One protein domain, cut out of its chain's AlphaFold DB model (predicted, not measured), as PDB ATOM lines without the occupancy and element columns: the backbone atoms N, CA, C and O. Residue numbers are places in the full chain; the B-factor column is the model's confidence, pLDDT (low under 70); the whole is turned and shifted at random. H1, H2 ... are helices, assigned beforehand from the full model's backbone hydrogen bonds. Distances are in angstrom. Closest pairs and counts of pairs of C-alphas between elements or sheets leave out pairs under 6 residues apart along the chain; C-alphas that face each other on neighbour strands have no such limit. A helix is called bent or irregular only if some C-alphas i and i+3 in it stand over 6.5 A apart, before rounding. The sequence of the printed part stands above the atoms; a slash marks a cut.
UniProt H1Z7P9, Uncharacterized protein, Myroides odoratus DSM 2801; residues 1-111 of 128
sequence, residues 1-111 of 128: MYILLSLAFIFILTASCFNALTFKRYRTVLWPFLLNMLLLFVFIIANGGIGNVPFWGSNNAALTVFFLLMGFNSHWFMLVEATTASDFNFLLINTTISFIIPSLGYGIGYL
ATOM      1  N   MET A   1     162.548 144.839  86.299       59.50
ATOM      2  CA  MET A   1     162.759 145.433  87.639       59.50
ATOM      3  C   MET A   1     162.759 146.967  87.608       59.50
ATOM      4  O   MET A   1     162.022 147.551  88.385       59.50
ATOM      5  N   TYR A   2     163.427 147.622  86.645       66.81
ATOM      6  CA  TYR A   2     163.358 149.088  86.447       66.81
ATOM      7  C   TYR A   2     161.943 149.662  86.259       66.81
ATOM      8  O   TYR A   2     161.667 150.767  86.700       66.81
ATOM      9  N   ILE A   3     161.021 148.895  85.666       73.62
ATOM     10  CA  ILE A   3     159.621 149.312  85.480       73.62
ATOM     11  C   ILE A   3     158.925 149.594  86.824       73.62
ATOM     12  O   ILE A   3     158.196 150.574  86.935       73.62
ATOM     13  N   LEU A   4     159.183 148.779  87.856       71.31
ATOM     14  CA  LEU A   4     158.607 148.974  89.193       71.31
ATOM     15  C   LEU A   4     159.190 150.215  89.881       71.31
ATOM     16  O   LEU A   4     158.449 150.961  90.514       71.31
ATOM     17  N   LEU A   5     160.489 150.463  89.696       71.00
ATOM     18  CA  LEU A   5     161.159 151.673  90.176       71.00
ATOM     19  C   LEU A   5     160.552 152.927  89.527       71.00
ATOM     20  O   LEU A   5     160.179 153.869  90.223       71.00
ATOM     21  N   SER A   6     160.387 152.921  88.201       74.38
ATOM     22  CA  SER A   6     159.775 154.025  87.456       74.38
ATOM     23  C   SER A   6     158.320 154.263  87.869       74.38
ATOM     24  O   SER A   6     157.906 155.410  88.015       74.38
ATOM     25  N   LEU A   7     157.549 153.199  88.113       80.69
ATOM     26  CA  LEU A   7     156.178 153.291  88.626       80.69
ATOM     27  C   LEU A   7     156.130 153.900  90.031       80.69
ATOM     28  O   LEU A   7     155.337 154.810  90.261       80.69
ATOM     29  N   ALA A   8     156.987 153.450  90.952       77.75
ATOM     30  CA  ALA A   8     157.075 154.006  92.302       77.75
ATOM     31  C   ALA A   8     157.482 155.487  92.275       77.75
ATOM     32  O   ALA A   8     156.876 156.311  92.958       77.75
ATOM     33  N   PHE A   9     158.446 155.842  91.421       80.25
ATOM     34  CA  PHE A   9     158.873 157.222  91.202       80.25
ATOM     35  C   PHE A   9     157.717 158.109  90.726       80.25
ATOM     36  O   PHE A   9     157.420 159.130  91.350       80.25
ATOM     37  N   ILE A  10     157.023 157.699  89.658       83.25
ATOM     38  CA  ILE A  10     155.884 158.441  89.104       83.25
ATOM     39  C   ILE A  10     154.767 158.546  90.141       83.25
ATOM     40  O   ILE A  10     154.199 159.624  90.314       83.25
ATOM     41  N   PHE A  11     154.471 157.467  90.867       84.62
ATOM     42  CA  PHE A  11     153.434 157.454  91.893       84.62
ATOM     43  C   PHE A  11     153.727 158.456  93.013       84.62
ATOM     44  O   PHE A  11     152.865 159.266  93.343       84.62
ATOM     45  N   ILE A  12     154.946 158.462  93.557       82.50
ATOM     46  CA  ILE A  12     155.343 159.358  94.654       82.50
ATOM     47  C   ILE A  12     155.342 160.819  94.199       82.50
ATOM     48  O   ILE A  12     154.850 161.694  94.919       82.50
ATOM     49  N   LEU A  13     155.842 161.090  92.992       83.31
ATOM     50  CA  LEU A  13     155.857 162.431  92.412       83.31
ATOM     51  C   LEU A  13     154.424 162.940  92.188       83.31
ATOM     52  O   LEU A  13     154.082 164.050  92.600       83.31
ATOM     53  N   THR A  14     153.558 162.094  91.631       81.31
ATOM     54  CA  THR A  14     152.154 162.419  91.350       81.31
ATOM     55  C   THR A  14     151.350 162.599  92.638       81.31
ATOM     56  O   THR A  14     150.646 163.594  92.781       81.31
ATOM     57  N   ALA A  15     151.495 161.706  93.620       82.25
ATOM     58  CA  ALA A  15     150.841 161.823  94.926       82.25
ATOM     59  C   ALA A  15     151.249 163.112  95.659       82.25
ATOM     60  O   ALA A  15     150.416 163.787  96.267       82.25
ATOM     61  N   SER A  16     152.522 163.495  95.556       79.94
ATOM     62  CA  SER A  16     153.030 164.737  96.149       79.94
ATOM     63  C   SER A  16     152.508 165.980  95.424       79.94
ATOM     64  O   SER A  16     152.145 166.960  96.075       79.94
ATOM     65  N   CYS A  17     152.379 165.917  94.097       80.88
ATOM     66  CA  CYS A  17     151.727 166.948  93.290       80.88
ATOM     67  C   CYS A  17     150.244 167.110  93.671       80.88
ATOM     68  O   CYS A  17     149.794 168.222  93.947       80.88
ATOM     69  N   PHE A  18     149.498 166.009  93.809       81.06
ATOM     70  CA  PHE A  18     148.108 166.032  94.280       81.06
ATOM     71  C   PHE A  18     147.965 166.599  95.697       81.06
ATOM     72  O   PHE A  18     147.009 167.326  95.974       81.06
ATOM     73  N   ASN A  19     148.914 166.327  96.597       81.00
ATOM     74  CA  ASN A  19     148.923 166.945  97.926       81.00
ATOM     75  C   ASN A  19     149.039 168.478  97.850       81.00
ATOM     76  O   ASN A  19     148.373 169.168  98.620       81.00
ATOM     77  N   ALA A  20     149.825 169.021  96.914       76.38
ATOM     78  CA  ALA A  20     149.889 170.465  96.683       76.38
ATOM     79  C   ALA A  20     148.598 171.012  96.045       76.38
ATOM     80  O   ALA A  20     148.084 172.039  96.487       76.38
ATOM     81  N   LEU A  21     148.034 170.296  95.065       75.88
ATOM     82  CA  LEU A  21     146.787 170.670  94.380       75.88
ATOM     83  C   LEU A  21     145.572 170.690  95.321       75.88
ATOM     84  O   LEU A  21     144.668 171.501  95.152       75.88
ATOM     85  N   THR A  22     145.563 169.832  96.342       75.00
ATOM     86  CA  THR A  22     144.502 169.760  97.364       75.00
ATOM     87  C   THR A  22     144.727 170.709  98.547       75.00
ATOM     88  O   THR A  22     144.061 170.582  99.573       75.00
ATOM     89  N   PHE A  23     145.663 171.663  98.429       66.25
ATOM     90  CA  PHE A  23     146.030 172.631  99.473       66.25
ATOM     91  C   PHE A  23     146.415 171.997 100.819       66.25
ATOM     92  O   PHE A  23     146.363 172.650 101.867       66.25
ATOM     93  N   LYS A  24     146.841 170.726 100.823       68.56
ATOM     94  CA  LYS A  24     147.367 170.110 102.040       68.56
ATOM     95  C   LYS A  24     148.698 170.765 102.385       68.56
ATOM     96  O   LYS A  24     149.548 171.027 101.528       68.56
ATOM     97  N   ARG A  25     148.878 171.053 103.677       72.44
ATOM     98  CA  ARG A  25     150.117 171.651 104.185       72.44
ATOM     99  C   ARG A  25     151.287 170.724 103.869       72.44
ATOM    100  O   ARG A  25     151.237 169.546 104.208       72.44
ATOM    101  N   TYR A  26     152.371 171.295 103.346       71.50
ATOM    102  CA  TYR A  26     153.642 170.618 103.051       71.50
ATOM    103  C   TYR A  26     154.186 169.751 104.208       71.50
ATOM    104  O   TYR A  26     154.916 168.790 103.988       71.50
ATOM    105  N   ARG A  27     153.741 170.007 105.450       72.44
ATOM    106  CA  ARG A  27     154.004 169.170 106.634       72.44
ATOM    107  C   ARG A  27     153.714 167.678 106.419       72.44
ATOM    108  O   ARG A  27     154.399 166.855 107.014       72.44
ATOM    109  N   THR A  28     152.730 167.308 105.596       69.94
ATOM    110  CA  THR A  28     152.431 165.891 105.307       69.94
ATOM    111  C   THR A  28     153.524 165.204 104.493       69.94
ATOM    112  O   THR A  28     153.690 163.997 104.607       69.94
ATOM    113  N   VAL A  29     154.284 165.967 103.705       68.56
ATOM    114  CA  VAL A  29     155.419 165.479 102.913       68.56
ATOM    115  C   VAL A  29     156.694 165.396 103.764       68.56
ATOM    116  O   VAL A  29     157.509 164.503 103.565       68.56
ATOM    117  N   LEU A  30     156.840 166.273 104.765       79.00
ATOM    118  CA  LEU A  30     158.002 166.286 105.665       79.00
ATOM    119  C   LEU A  30     158.028 165.149 106.693       79.00
ATOM    120  O   LEU A  30     159.105 164.745 107.119       79.00
ATOM    121  N   TRP A  31     156.866 164.662 107.130       80.00
ATOM    122  CA  TRP A  31     156.771 163.631 108.171       80.00
ATOM    123  C   TRP A  31     157.570 162.347 107.886       80.00
ATOM    124  O   TRP A  31     158.351 161.952 108.752       80.00
ATOM    125  N   PRO A  32     157.428 161.698 106.714       80.19
ATOM    126  CA  PRO A  32     158.204 160.495 106.404       80.19
ATOM    127  C   PRO A  32     159.713 160.771 106.324       80.19
ATOM    128  O   PRO A  32     160.504 159.947 106.773       80.19
ATOM    129  N   PHE A  33     160.120 161.951 105.844       86.75
ATOM    130  CA  PHE A  33     161.529 162.350 105.857       86.75
ATOM    131  C   PHE A  33     162.069 162.526 107.281       86.75
ATOM    132  O   PHE A  33     163.150 162.038 107.596       86.75
ATOM    133  N   LEU A  34     161.313 163.187 108.160       87.69
ATOM    134  CA  LEU A  34     161.724 163.402 109.545       87.69
ATOM    135  C   LEU A  34     161.866 162.076 110.302       87.69
ATOM    136  O   LEU A  34     162.807 161.911 111.074       87.69
ATOM    137  N   LEU A  35     160.979 161.114 110.035       89.12
ATOM    138  CA  LEU A  35     161.086 159.758 110.571       89.12
ATOM    139  C   LEU A  35     162.343 159.039 110.055       89.12
ATOM    140  O   LEU A  35     163.071 158.460 110.858       89.12
ATOM    141  N   ASN A  36     162.646 159.133 108.756       90.75
ATOM    142  CA  ASN A  36     163.887 158.592 108.192       90.75
ATOM    143  C   ASN A  36     165.137 159.231 108.820       90.75
ATOM    144  O   ASN A  36     166.063 158.518 109.186       90.75
ATOM    145  N   MET A  37     165.156 160.555 109.008       91.94
ATOM    146  CA  MET A  37     166.278 161.257 109.648       91.94
ATOM    147  C   MET A  37     166.455 160.851 111.112       91.94
ATOM    148  O   MET A  37     167.581 160.650 111.562       91.94
ATOM    149  N   LEU A  38     165.355 160.690 111.855       93.31
ATOM    150  CA  LEU A  38     165.394 160.215 113.236       93.31
ATOM    151  C   LEU A  38     165.954 158.791 113.307       93.31
ATOM    152  O   LEU A  38     166.842 158.519 114.111       93.31
ATOM    153  N   LEU A  39     165.468 157.892 112.451       92.25
ATOM    154  CA  LEU A  39     165.967 156.522 112.374       92.25
ATOM    155  C   LEU A  39     167.444 156.487 111.967       92.25
ATOM    156  O   LEU A  39     168.220 155.765 112.583       92.25
ATOM    157  N   LEU A  40     167.867 157.305 110.998       92.94
ATOM    158  CA  LEU A  40     169.271 157.421 110.597       92.94
ATOM    159  C   LEU A  40     170.148 157.905 111.760       92.94
ATOM    160  O   LEU A  40     171.250 157.405 111.960       92.94
ATOM    161  N   PHE A  41     169.656 158.840 112.567       93.25
ATOM    162  CA  PHE A  41     170.373 159.306 113.747       93.25
ATOM    163  C   PHE A  41     170.506 158.215 114.819       93.25
ATOM    164  O   PHE A  41     171.602 157.978 115.327       93.25
ATOM    165  N   VAL A  42     169.417 157.500 115.123       93.00
ATOM    166  CA  VAL A  42     169.439 156.361 116.057       93.00
ATOM    167  C   VAL A  42     170.389 155.274 115.556       93.00
ATOM    168  O   VAL A  42     171.137 154.708 116.350       93.00
ATOM    169  N   PHE A  43     170.406 155.021 114.247       92.88
ATOM    170  CA  PHE A  43     171.342 154.105 113.610       92.88
ATOM    171  C   PHE A  43     172.796 154.498 113.879       92.88
ATOM    172  O   PHE A  43     173.558 153.664 114.356       92.88
ATOM    173  N   ILE A  44     173.173 155.761 113.636       92.19
ATOM    174  CA  ILE A  44     174.548 156.244 113.853       92.19
ATOM    175  C   ILE A  44     174.974 156.011 115.306       92.19
ATOM    176  O   ILE A  44     176.071 155.514 115.553       92.19
ATOM    177  N   ILE A  45     174.101 156.323 116.269       92.88
ATOM    178  CA  ILE A  45     174.387 156.116 117.695       92.88
ATOM    179  C   ILE A  45     174.539 154.625 118.006       92.88
ATOM    180  O   ILE A  45     175.527 154.220 118.616       92.88
ATOM    181  N   ALA A  46     173.579 153.799 117.586       90.75
ATOM    182  CA  ALA A  46     173.557 152.375 117.911       90.75
ATOM    183  C   ALA A  46     174.695 151.592 117.235       90.75
ATOM    184  O   ALA A  46     175.170 150.607 117.804       90.75
ATOM    185  N   ASN A  47     175.122 152.030 116.047       91.31
ATOM    186  CA  ASN A  47     176.219 151.447 115.276       91.31
ATOM    187  C   ASN A  47     177.604 151.927 115.748       91.31
ATOM    188  O   ASN A  47     178.620 151.403 115.304       91.31
ATOM    189  N   GLY A  48     177.666 152.924 116.639       88.94
ATOM    190  CA  GLY A  48     178.929 153.503 117.105       88.94
ATOM    191  C   GLY A  48     179.601 154.429 116.086       88.94
ATOM    192  O   GLY A  48     180.799 154.685 116.193       88.94
ATOM    193  N   GLY A  49     178.849 154.941 115.107       88.12
ATOM    194  CA  GLY A  49     179.329 155.902 114.123       88.12
ATOM    195  C   GLY A  49     178.890 155.612 112.689       88.12
ATOM    196  O   GLY A  49     177.907 154.918 112.418       88.12
ATOM    197  N   ILE A  50     179.640 156.201 111.763       87.69
ATOM    198  CA  ILE A  50     179.445 156.087 110.319       87.69
ATOM    199  C   ILE A  50     180.229 154.875 109.817       87.69
ATOM    200  O   ILE A  50     181.434 154.784 110.033       87.69
ATOM    201  N   GLY A  51     179.560 153.951 109.132       86.88
ATOM    202  CA  GLY A  51     180.213 152.773 108.574       86.88
ATOM    203  C   GLY A  51     179.228 151.682 108.185       86.88
ATOM    204  O   GLY A  51     178.023 151.920 108.088       86.88
ATOM    205  N   ASN A  52     179.771 150.489 107.961       88.94
ATOM    206  CA  ASN A  52     178.983 149.294 107.692       88.94
ATOM    207  C   ASN A  52     178.453 148.696 108.993       88.94
ATOM    208  O   ASN A  52     179.104 148.804 110.035       88.94
ATOM    209  N   VAL A  53     177.293 148.051 108.925       85.31
ATOM    210  CA  VAL A  53     176.763 147.273 110.041       85.31
ATOM    211  C   VAL A  53     177.388 145.885 109.988       85.31
ATOM    212  O   VAL A  53     177.137 145.133 109.044       85.31
ATOM    213  N   PRO A  54     178.182 145.483 110.990       82.69
ATOM    214  CA  PRO A  54     178.656 144.111 111.048       82.69
ATOM    215  C   PRO A  54     177.470 143.192 111.347       82.69
ATOM    216  O   PRO A  54     176.927 143.258 112.433       82.69
ATOM    217  N   PHE A  55     177.053 142.311 110.436       78.62
ATOM    218  CA  PHE A  55     175.899 141.427 110.696       78.62
ATOM    219  C   PHE A  55     176.107 140.474 111.886       78.62
ATOM    220  O   PHE A  55     175.153 140.112 112.572       78.62
ATOM    221  N   TRP A  56     177.356 140.091 112.154       77.25
ATOM    222  CA  TRP A  56     177.737 139.213 113.256       77.25
ATOM    223  C   TRP A  56     178.417 140.023 114.358       77.25
ATOM    224  O   TRP A  56     179.355 140.769 114.088       77.25
ATOM    225  N   GLY A  57     177.938 139.890 115.598       73.62
ATOM    226  CA  GLY A  57     178.439 140.680 116.733       73.62
ATOM    227  C   GLY A  57     177.953 142.137 116.762       73.62
ATOM    228  O   GLY A  57     178.401 142.908 117.605       73.62
ATOM    229  N   SER A  58     177.033 142.515 115.865       77.75
ATOM    230  CA  SER A  58     176.374 143.825 115.861       77.75
ATOM    231  C   SER A  58     175.570 144.073 117.133       77.75
ATOM    232  O   SER A  58     174.958 143.161 117.693       77.75
ATOM    233  N   ASN A  59     175.432 145.347 117.491       86.00
ATOM    234  CA  ASN A  59     174.360 145.779 118.373       86.00
ATOM    235  C   ASN A  59     172.992 145.521 117.710       86.00
ATOM    236  O   ASN A  59     172.659 146.143 116.702       86.00
ATOM    237  N   ASN A  60     172.168 144.657 118.313       89.44
ATOM    238  CA  ASN A  60     170.826 144.320 117.819       89.44
ATOM    239  C   ASN A  60     169.963 145.553 117.498       89.44
ATOM    240  O   ASN A  60     169.148 145.507 116.576       89.44
ATOM    241  N   ALA A  61     170.151 146.666 118.216       88.38
ATOM    242  CA  ALA A  61     169.454 147.915 117.929       88.38
ATOM    243  C   ALA A  61     169.875 148.518 116.577       88.38
ATOM    244  O   ALA A  61     169.012 148.916 115.796       88.38
ATOM    245  N   ALA A  62     171.173 148.530 116.263       88.75
ATOM    246  CA  ALA A  62     171.690 149.027 114.987       88.75
ATOM    247  C   ALA A  62     171.163 148.191 113.815       88.75
ATOM    248  O   ALA A  62     170.656 148.750 112.843       88.75
ATOM    249  N   LEU A  63     171.194 146.860 113.952       91.25
ATOM    250  CA  LEU A  63     170.669 145.926 112.953       91.25
ATOM    251  C   LEU A  63     169.165 146.133 112.710       91.25
ATOM    252  O   LEU A  63     168.702 146.176 111.574       91.25
ATOM    253  N   THR A  64     168.397 146.304 113.789       92.38
ATOM    254  CA  THR A  64     166.944 146.522 113.713       92.38
ATOM    255  C   THR A  64     166.618 147.820 112.981       92.38
ATOM    256  O   THR A  64     165.772 147.842 112.086       92.38
ATOM    257  N   VAL A  65     167.307 148.908 113.325       90.94
ATOM    258  CA  VAL A  65     167.093 150.218 112.698       90.94
ATOM    259  C   VAL A  65     167.552 150.213 111.239       90.94
ATOM    260  O   VAL A  65     166.874 150.792 110.392       90.94
ATOM    261  N   PHE A  66     168.640 149.507 110.923       90.38
ATOM    262  CA  PHE A  66     169.099 149.293 109.553       90.38
ATOM    263  C   PHE A  66     168.012 148.640 108.689       90.38
ATOM    264  O   PHE A  66     167.653 149.177 107.640       90.38
ATOM    265  N   PHE A  67     167.416 147.537 109.154       90.12
ATOM    266  CA  PHE A  67     166.332 146.871 108.429       90.12
ATOM    267  C   PHE A  67     165.059 147.713 108.340       90.12
ATOM    268  O   PHE A  67     164.397 147.691 107.304       90.12
ATOM    269  N   LEU A  68     164.722 148.486 109.374       90.88
ATOM    270  CA  LEU A  68     163.595 149.424 109.328       90.88
ATOM    271  C   LEU A  68     163.796 150.493 108.252       90.88
ATOM    272  O   LEU A  68     162.894 150.714 107.445       90.88
ATOM    273  N   LEU A  69     164.972 151.124 108.199       89.19
ATOM    274  CA  LEU A  69     165.291 152.122 107.177       89.19
ATOM    275  C   LEU A  69     165.318 151.515 105.773       89.19
ATOM    276  O   LEU A  69     164.792 152.123 104.837       89.19
ATOM    277  N   MET A  70     165.896 150.323 105.622       86.44
ATOM    278  CA  MET A  70     165.927 149.607 104.348       86.44
ATOM    279  C   MET A  70     164.516 149.221 103.894       86.44
ATOM    280  O   MET A  70     164.172 149.422 102.735       86.44
ATOM    281  N   GLY A  71     163.673 148.722 104.800       84.88
ATOM    282  CA  GLY A  71     162.288 148.359 104.510       84.88
ATOM    283  C   GLY A  71     161.439 149.575 104.144       84.88
ATOM    284  O   GLY A  71     160.754 149.565 103.117       84.88
ATOM    285  N   PHE A  72     161.540 150.651 104.928       81.44
ATOM    286  CA  PHE A  72     160.804 151.891 104.691       81.44
ATOM    287  C   PHE A  72     161.177 152.531 103.350       81.44
ATOM    288  O   PHE A  72     160.307 153.048 102.658       81.44
ATOM    289  N   ASN A  73     162.442 152.425 102.936       83.94
ATOM    290  CA  ASN A  73     162.950 152.970 101.675       83.94
ATOM    291  C   ASN A  73     163.183 151.894 100.597       83.94
ATOM    292  O   ASN A  73     163.872 152.143  99.612       83.94
ATOM    293  N   SER A  74     162.580 150.711 100.737       81.06
ATOM    294  CA  SER A  74     162.810 149.550  99.852       81.06
ATOM    295  C   SER A  74     162.515 149.822  98.374       81.06
ATOM    296  O   SER A  74     163.151 149.271  97.481       81.06
ATOM    297  N   HIS A  75     161.592 150.738  98.105       78.19
ATOM    298  CA  HIS A  75     161.230 151.205  96.772       78.19
ATOM    299  C   HIS A  75     162.346 152.000  96.067       78.19
ATOM    300  O   HIS A  75     162.303 152.146  94.848       78.19
ATOM    301  N   TRP A  76     163.361 152.463  96.803       74.69
ATOM    302  CA  TRP A  76     164.567 153.116  96.282       74.69
ATOM    303  C   TRP A  76     165.787 152.192  96.244       74.69
ATOM    304  O   TRP A  76     166.809 152.564  95.670       74.69
ATOM    305  N   PHE A  77     165.677 150.984  96.805       75.38
ATOM    306  CA  PHE A  77     166.794 150.069  97.046       75.38
ATOM    307  C   PHE A  77     167.687 149.885  95.813       75.38
ATOM    308  O   PHE A  77     168.874 150.181  95.875       75.38
ATOM    309  N   MET A  78     167.107 149.526  94.661       71.75
ATOM    310  CA  MET A  78     167.873 149.310  93.424       71.75
ATOM    311  C   MET A  78     168.607 150.550  92.906       71.75
ATOM    312  O   MET A  78     169.658 150.428  92.285       71.75
ATOM    313  N   LEU A  79     168.042 151.741  93.111       72.81
ATOM    314  CA  LEU A  79     168.651 152.983  92.643       72.81
ATOM    315  C   LEU A  79     169.903 153.316  93.466       72.81
ATOM    316  O   LEU A  79     170.892 153.816  92.934       72.81
ATOM    317  N   VAL A  80     169.853 153.034  94.767       77.12
ATOM    318  CA  VAL A  80     170.895 153.422  95.721       77.12
ATOM    319  C   VAL A  80     171.957 152.336  95.893       77.12
ATOM    320  O   VAL A  80     173.139 152.647  96.014       77.12
ATOM    321  N   GLU A  81     171.574 151.062  95.838       74.06
ATOM    322  CA  GLU A  81     172.500 149.927  95.929       74.06
ATOM    323  C   GLU A  81     173.565 149.990  94.825       74.06
ATOM    324  O   GLU A  81     174.751 149.851  95.096       74.06
ATOM    325  N   ALA A  82     173.167 150.329  93.595       68.00
ATOM    326  CA  ALA A  82     174.087 150.435  92.462       68.00
ATOM    327  C   ALA A  82     175.130 151.566  92.593       68.00
ATOM    328  O   ALA A  82     176.081 151.614  91.816       68.00
ATOM    329  N   THR A  83     174.949 152.495  93.537       64.75
ATOM    330  CA  THR A  83     175.756 153.722  93.651       64.75
ATOM    331  C   THR A  83     176.542 153.829  94.956       64.75
ATOM    332  O   THR A  83     177.294 154.789  95.128       64.75
ATOM    333  N   THR A  84     176.413 152.870  95.880       74.12
ATOM    334  CA  THR A  84     176.961 153.000  97.238       74.12
ATOM    335  C   THR A  84     177.882 151.853  97.632       74.12
ATOM    336  O   THR A  84     177.598 150.687  97.405       74.12
ATOM    337  N   ALA A  85     179.011 152.208  98.257       74.00
ATOM    338  CA  ALA A  85     180.032 151.261  98.715       74.00
ATOM    339  C   ALA A  85     179.953 150.942 100.224       74.00
ATOM    340  O   ALA A  85     180.764 150.174 100.733       74.00
ATOM    341  N   SER A  86     179.016 151.557 100.954       85.88
ATOM    342  CA  SER A  86     178.868 151.376 102.405       85.88
ATOM    343  C   SER A  86     177.412 151.500 102.846       85.88
ATOM    344  O   SER A  86     176.699 152.355 102.308       85.88
ATOM    345  N   ASP A  87     177.027 150.779 103.897       85.62
ATOM    346  CA  ASP A  87     175.668 150.771 104.455       85.62
ATOM    347  C   ASP A  87     175.210 152.163 104.889       85.62
ATOM    348  O   ASP A  87     174.091 152.577 104.596       85.62
ATOM    349  N   PHE A  88     176.088 152.934 105.538       88.00
ATOM    350  CA  PHE A  88     175.764 154.306 105.919       88.00
ATOM    351  C   PHE A  88     175.414 155.179 104.707       88.00
ATOM    352  O   PHE A  88     174.374 155.834 104.709       88.00
ATOM    353  N   ASN A  89     176.245 155.173 103.660       88.69
ATOM    354  CA  ASN A  89     175.965 155.939 102.441       88.69
ATOM    355  C   ASN A  89     174.667 155.471 101.775       88.69
ATOM    356  O   ASN A  89     173.881 156.303 101.323       88.69
ATOM    357  N   PHE A  90     174.413 154.162 101.768       87.44
ATOM    358  CA  PHE A  90     173.157 153.601 101.286       87.44
ATOM    359  C   PHE A  90     171.952 154.171 102.054       87.44
ATOM    360  O   PHE A  90     170.999 154.671 101.452       87.44
ATOM    361  N   LEU A  91     171.993 154.173 103.387       89.19
ATOM    362  CA  LEU A  91     170.921 154.723 104.218       89.19
ATOM    363  C   LEU A  91     170.763 156.243 104.065       89.19
ATOM    364  O   LEU A  91     169.637 156.747 104.000       89.19
ATOM    365  N   LEU A  92     171.874 156.977 103.987       89.06
ATOM    366  CA  LEU A  92     171.893 158.432 103.851       89.06
ATOM    367  C   LEU A  92     171.278 158.876 102.520       89.06
ATOM    368  O   LEU A  92     170.423 159.765 102.496       89.06
ATOM    369  N   ILE A  93     171.676 158.245 101.414       88.12
ATOM    370  CA  ILE A  93     171.140 158.565 100.089       88.12
ATOM    371  C   ILE A  93     169.653 158.212 100.025       88.12
ATOM    372  O   ILE A  93     168.864 159.051  99.597       88.12
ATOM    373  N   ASN A  94     169.240 157.044 100.530       86.69
ATOM    374  CA  ASN A  94     167.820 156.677 100.608       86.69
ATOM    375  C   ASN A  94     166.996 157.709 101.385       86.69
ATOM    376  O   ASN A  94     165.958 158.175 100.913       86.69
ATOM    377  N   THR A  95     167.496 158.123 102.547       87.56
ATOM    378  CA  THR A  95     166.858 159.151 103.375       87.56
ATOM    379  C   THR A  95     166.746 160.477 102.623       87.56
ATOM    380  O   THR A  95     165.695 161.116 102.638       87.56
ATOM    381  N   THR A  96     167.784 160.868 101.890       88.00
ATOM    382  CA  THR A  96     167.805 162.116 101.117       88.00
ATOM    383  C   THR A  96     166.827 162.071  99.936       88.00
ATOM    384  O   THR A  96     166.048 163.002  99.725       88.00
ATOM    385  N   ILE A  97     166.798 160.964  99.194       86.12
ATOM    386  CA  ILE A  97     165.886 160.748  98.062       86.12
ATOM    387  C   ILE A  97     164.423 160.752  98.525       86.12
ATOM    388  O   ILE A  97     163.572 161.347  97.856       86.12
ATOM    389  N   SER A  98     164.147 160.191  99.711       83.56
ATOM    390  CA  SER A  98     162.817 160.202 100.335       83.56
ATOM    391  C   SER A  98     162.275 161.612 100.608       83.56
ATOM    392  O   SER A  98     161.072 161.780 100.783       83.56
ATOM    393  N   PHE A  99     163.134 162.636 100.599       86.81
ATOM    394  CA  PHE A  99     162.743 164.041 100.686       86.81
ATOM    395  C   PHE A  99     162.714 164.742  99.332       86.81
ATOM    396  O   PHE A  99     161.749 165.450  99.031       86.81
ATOM    397  N   ILE A 100     163.757 164.562  98.515       87.56
ATOM    398  CA  ILE A 100     163.918 165.284  97.247       87.56
ATOM    399  C   ILE A 100     162.733 165.012  96.321       87.56
ATOM    400  O   ILE A 100     162.128 165.952  95.810       87.56
ATOM    401  N   ILE A 101     162.363 163.745  96.131       85.56
ATOM    402  CA  ILE A 101     161.348 163.373  95.136       85.56
ATOM    403  C   ILE A 101     159.956 163.873  95.534       85.56
ATOM    404  O   ILE A 101     159.311 164.536  94.712       85.56
ATOM    405  N   PRO A 102     159.483 163.660  96.778       84.19
ATOM    406  CA  PRO A 102     158.221 164.250  97.202       84.19
ATOM    407  C   PRO A 102     158.225 165.783  97.179       84.19
ATOM    408  O   PRO A 102     157.222 166.398  96.817       84.19
ATOM    409  N   SER A 103     159.350 166.420  97.511       85.62
ATOM    410  CA  SER A 103     159.468 167.883  97.485       85.62
ATOM    411  C   SER A 103     159.399 168.450  96.072       85.62
ATOM    412  O   SER A 103     158.709 169.444  95.851       85.62
ATOM    413  N   LEU A 104     160.038 167.792  95.100       86.81
ATOM    414  CA  LEU A 104     159.915 168.131  93.682       86.81
ATOM    415  C   LEU A 104     158.464 167.995  93.210       86.81
ATOM    416  O   LEU A 104     157.928 168.927  92.612       86.81
ATOM    417  N   GLY A 105     157.800 166.880  93.533       84.25
ATOM    418  CA  GLY A 105     156.391 166.674  93.188       84.25
ATOM    419  C   GLY A 105     155.474 167.743  93.792       84.25
ATOM    420  O   GLY A 105     154.634 168.307  93.090       84.25
ATOM    421  N   TYR A 106     155.670 168.085  95.069       85.25
ATOM    422  CA  TYR A 106     154.917 169.151  95.734       85.25
ATOM    423  C   TYR A 106     155.178 170.526  95.102       85.25
ATOM    424  O   TYR A 106     154.238 171.284  94.868       85.25
ATOM    425  N   GLY A 107     156.436 170.842  94.779       84.19
ATOM    426  CA  GLY A 107     156.821 172.092  94.121       84.19
ATOM    427  C   GLY A 107     156.174 172.260  92.746       84.19
ATOM    428  O   GLY A 107     155.627 173.323  92.455       84.19
ATOM    429  N   ILE A 108     156.151 171.199  91.931       86.06
ATOM    430  CA  ILE A 108     155.466 171.192  90.627       86.06
ATOM    431  C   ILE A 108     153.971 171.486  90.803       86.06
ATOM    432  O   ILE A 108     153.433 172.363  90.124       86.06
ATOM    433  N   GLY A 109     153.304 170.804  91.740       82.62
ATOM    434  CA  GLY A 109     151.884 171.030  92.011       82.62
ATOM    435  C   GLY A 109     151.594 172.443  92.520       82.62
ATOM    436  O   GLY A 109     150.637 173.074  92.073       82.62
ATOM    437  N   TYR A 110     152.450 172.988  93.387       82.81
ATOM    438  CA  TYR A 110     152.315 174.359  93.879       82.81
ATOM    439  C   TYR A 110     152.467 175.391  92.755       82.81
ATOM    440  O   TYR A 110     151.636 176.293  92.635       82.81
ATOM    441  N   LEU A 111     153.477 175.238  91.891       84.88
ATOM    442  CA  LEU A 111     153.663 176.102  90.723       84.88
ATOM    443  C   LEU A 111     152.447 176.043  89.792       84.88
ATOM    444  O   LEU A 111     151.975 177.088  89.341       84.88
TER     445      LEU A 111
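AT A GLANCE: This is residues 1 to 111 of the 128 residues of an uncharacterized protein of Myroides odoratus DSM 2801 (UniProt H1Z7P9). Two long helices, H2 and H5, run side by side in opposite directions, and H1 meets the last part of H5 in a V, with short H4 bridging its open side. H3 folds back on H2 as a helical hairpin. The 111 printed residues hold five named helices, H1 to H5 in order, and no named strand: all helix. The whole is compact, with a radius of gyration of the C-alphas of 15.3 A, but flat, spanning 49 by 30 by 16 A.

HOW THE PARTS SIT: H1, residues 2 to 21, touches the hub H5, residues 87 to 111, at a steep tilt of 46 degrees, with C-alphas 17 and 109 closest at 4.3 A; of H5, residues 101 to 110 alone take part. H2, residues 27 to 47, touches H5 at a shallow tilt of 9 degrees, opposite ways, closest at C-alphas 33 and 99, 5.6 A. H3, residues 60 to 72, touches H2 at 29 degrees, closest at C-alphas 46 and 62, 4.8 A; H2, H3 and H5 form a bundle, helices side by side, though H3 and H5 only just touch, with 3 pairs of C-alphas within 8 A. H4, residues 74 to 81, touches H5, closest at C-alphas 80 and 90, 6.0 A, and residues 5 to 8 of H1. H1 and H3 are apart. Every O i to N i+4 pair is within hydrogen-bond range in H1 and H3; the counts are 15 of 17 in H2, 2 of 4 in H4 and 19 of 21 in H5.

IN THESE COORDINATES: H1 measures 28.3 A from C-alpha 2 at (163.358, 149.088, 86.447), H2 29.7 A, H3 18.2 A, H4 10.5 A and H5 36.3 A, to C-alpha 111 at (153.663, 176.102, 90.723). H4 is irregular, C-alphas 75 and 78 being 7.7 A apart, and H2 only just, with 6.7 A between C-alphas 29 and 32.

THE WHOLE: The farthest C-alphas, Gly 57 and Leu 111, are 50.4 A apart. The printed part has no cut; the link from H2 to H3 is long, the others tight. Residues 1 to 2, 23 to 24, 28 to 29 and 82 to 83 have pLDDT under 70.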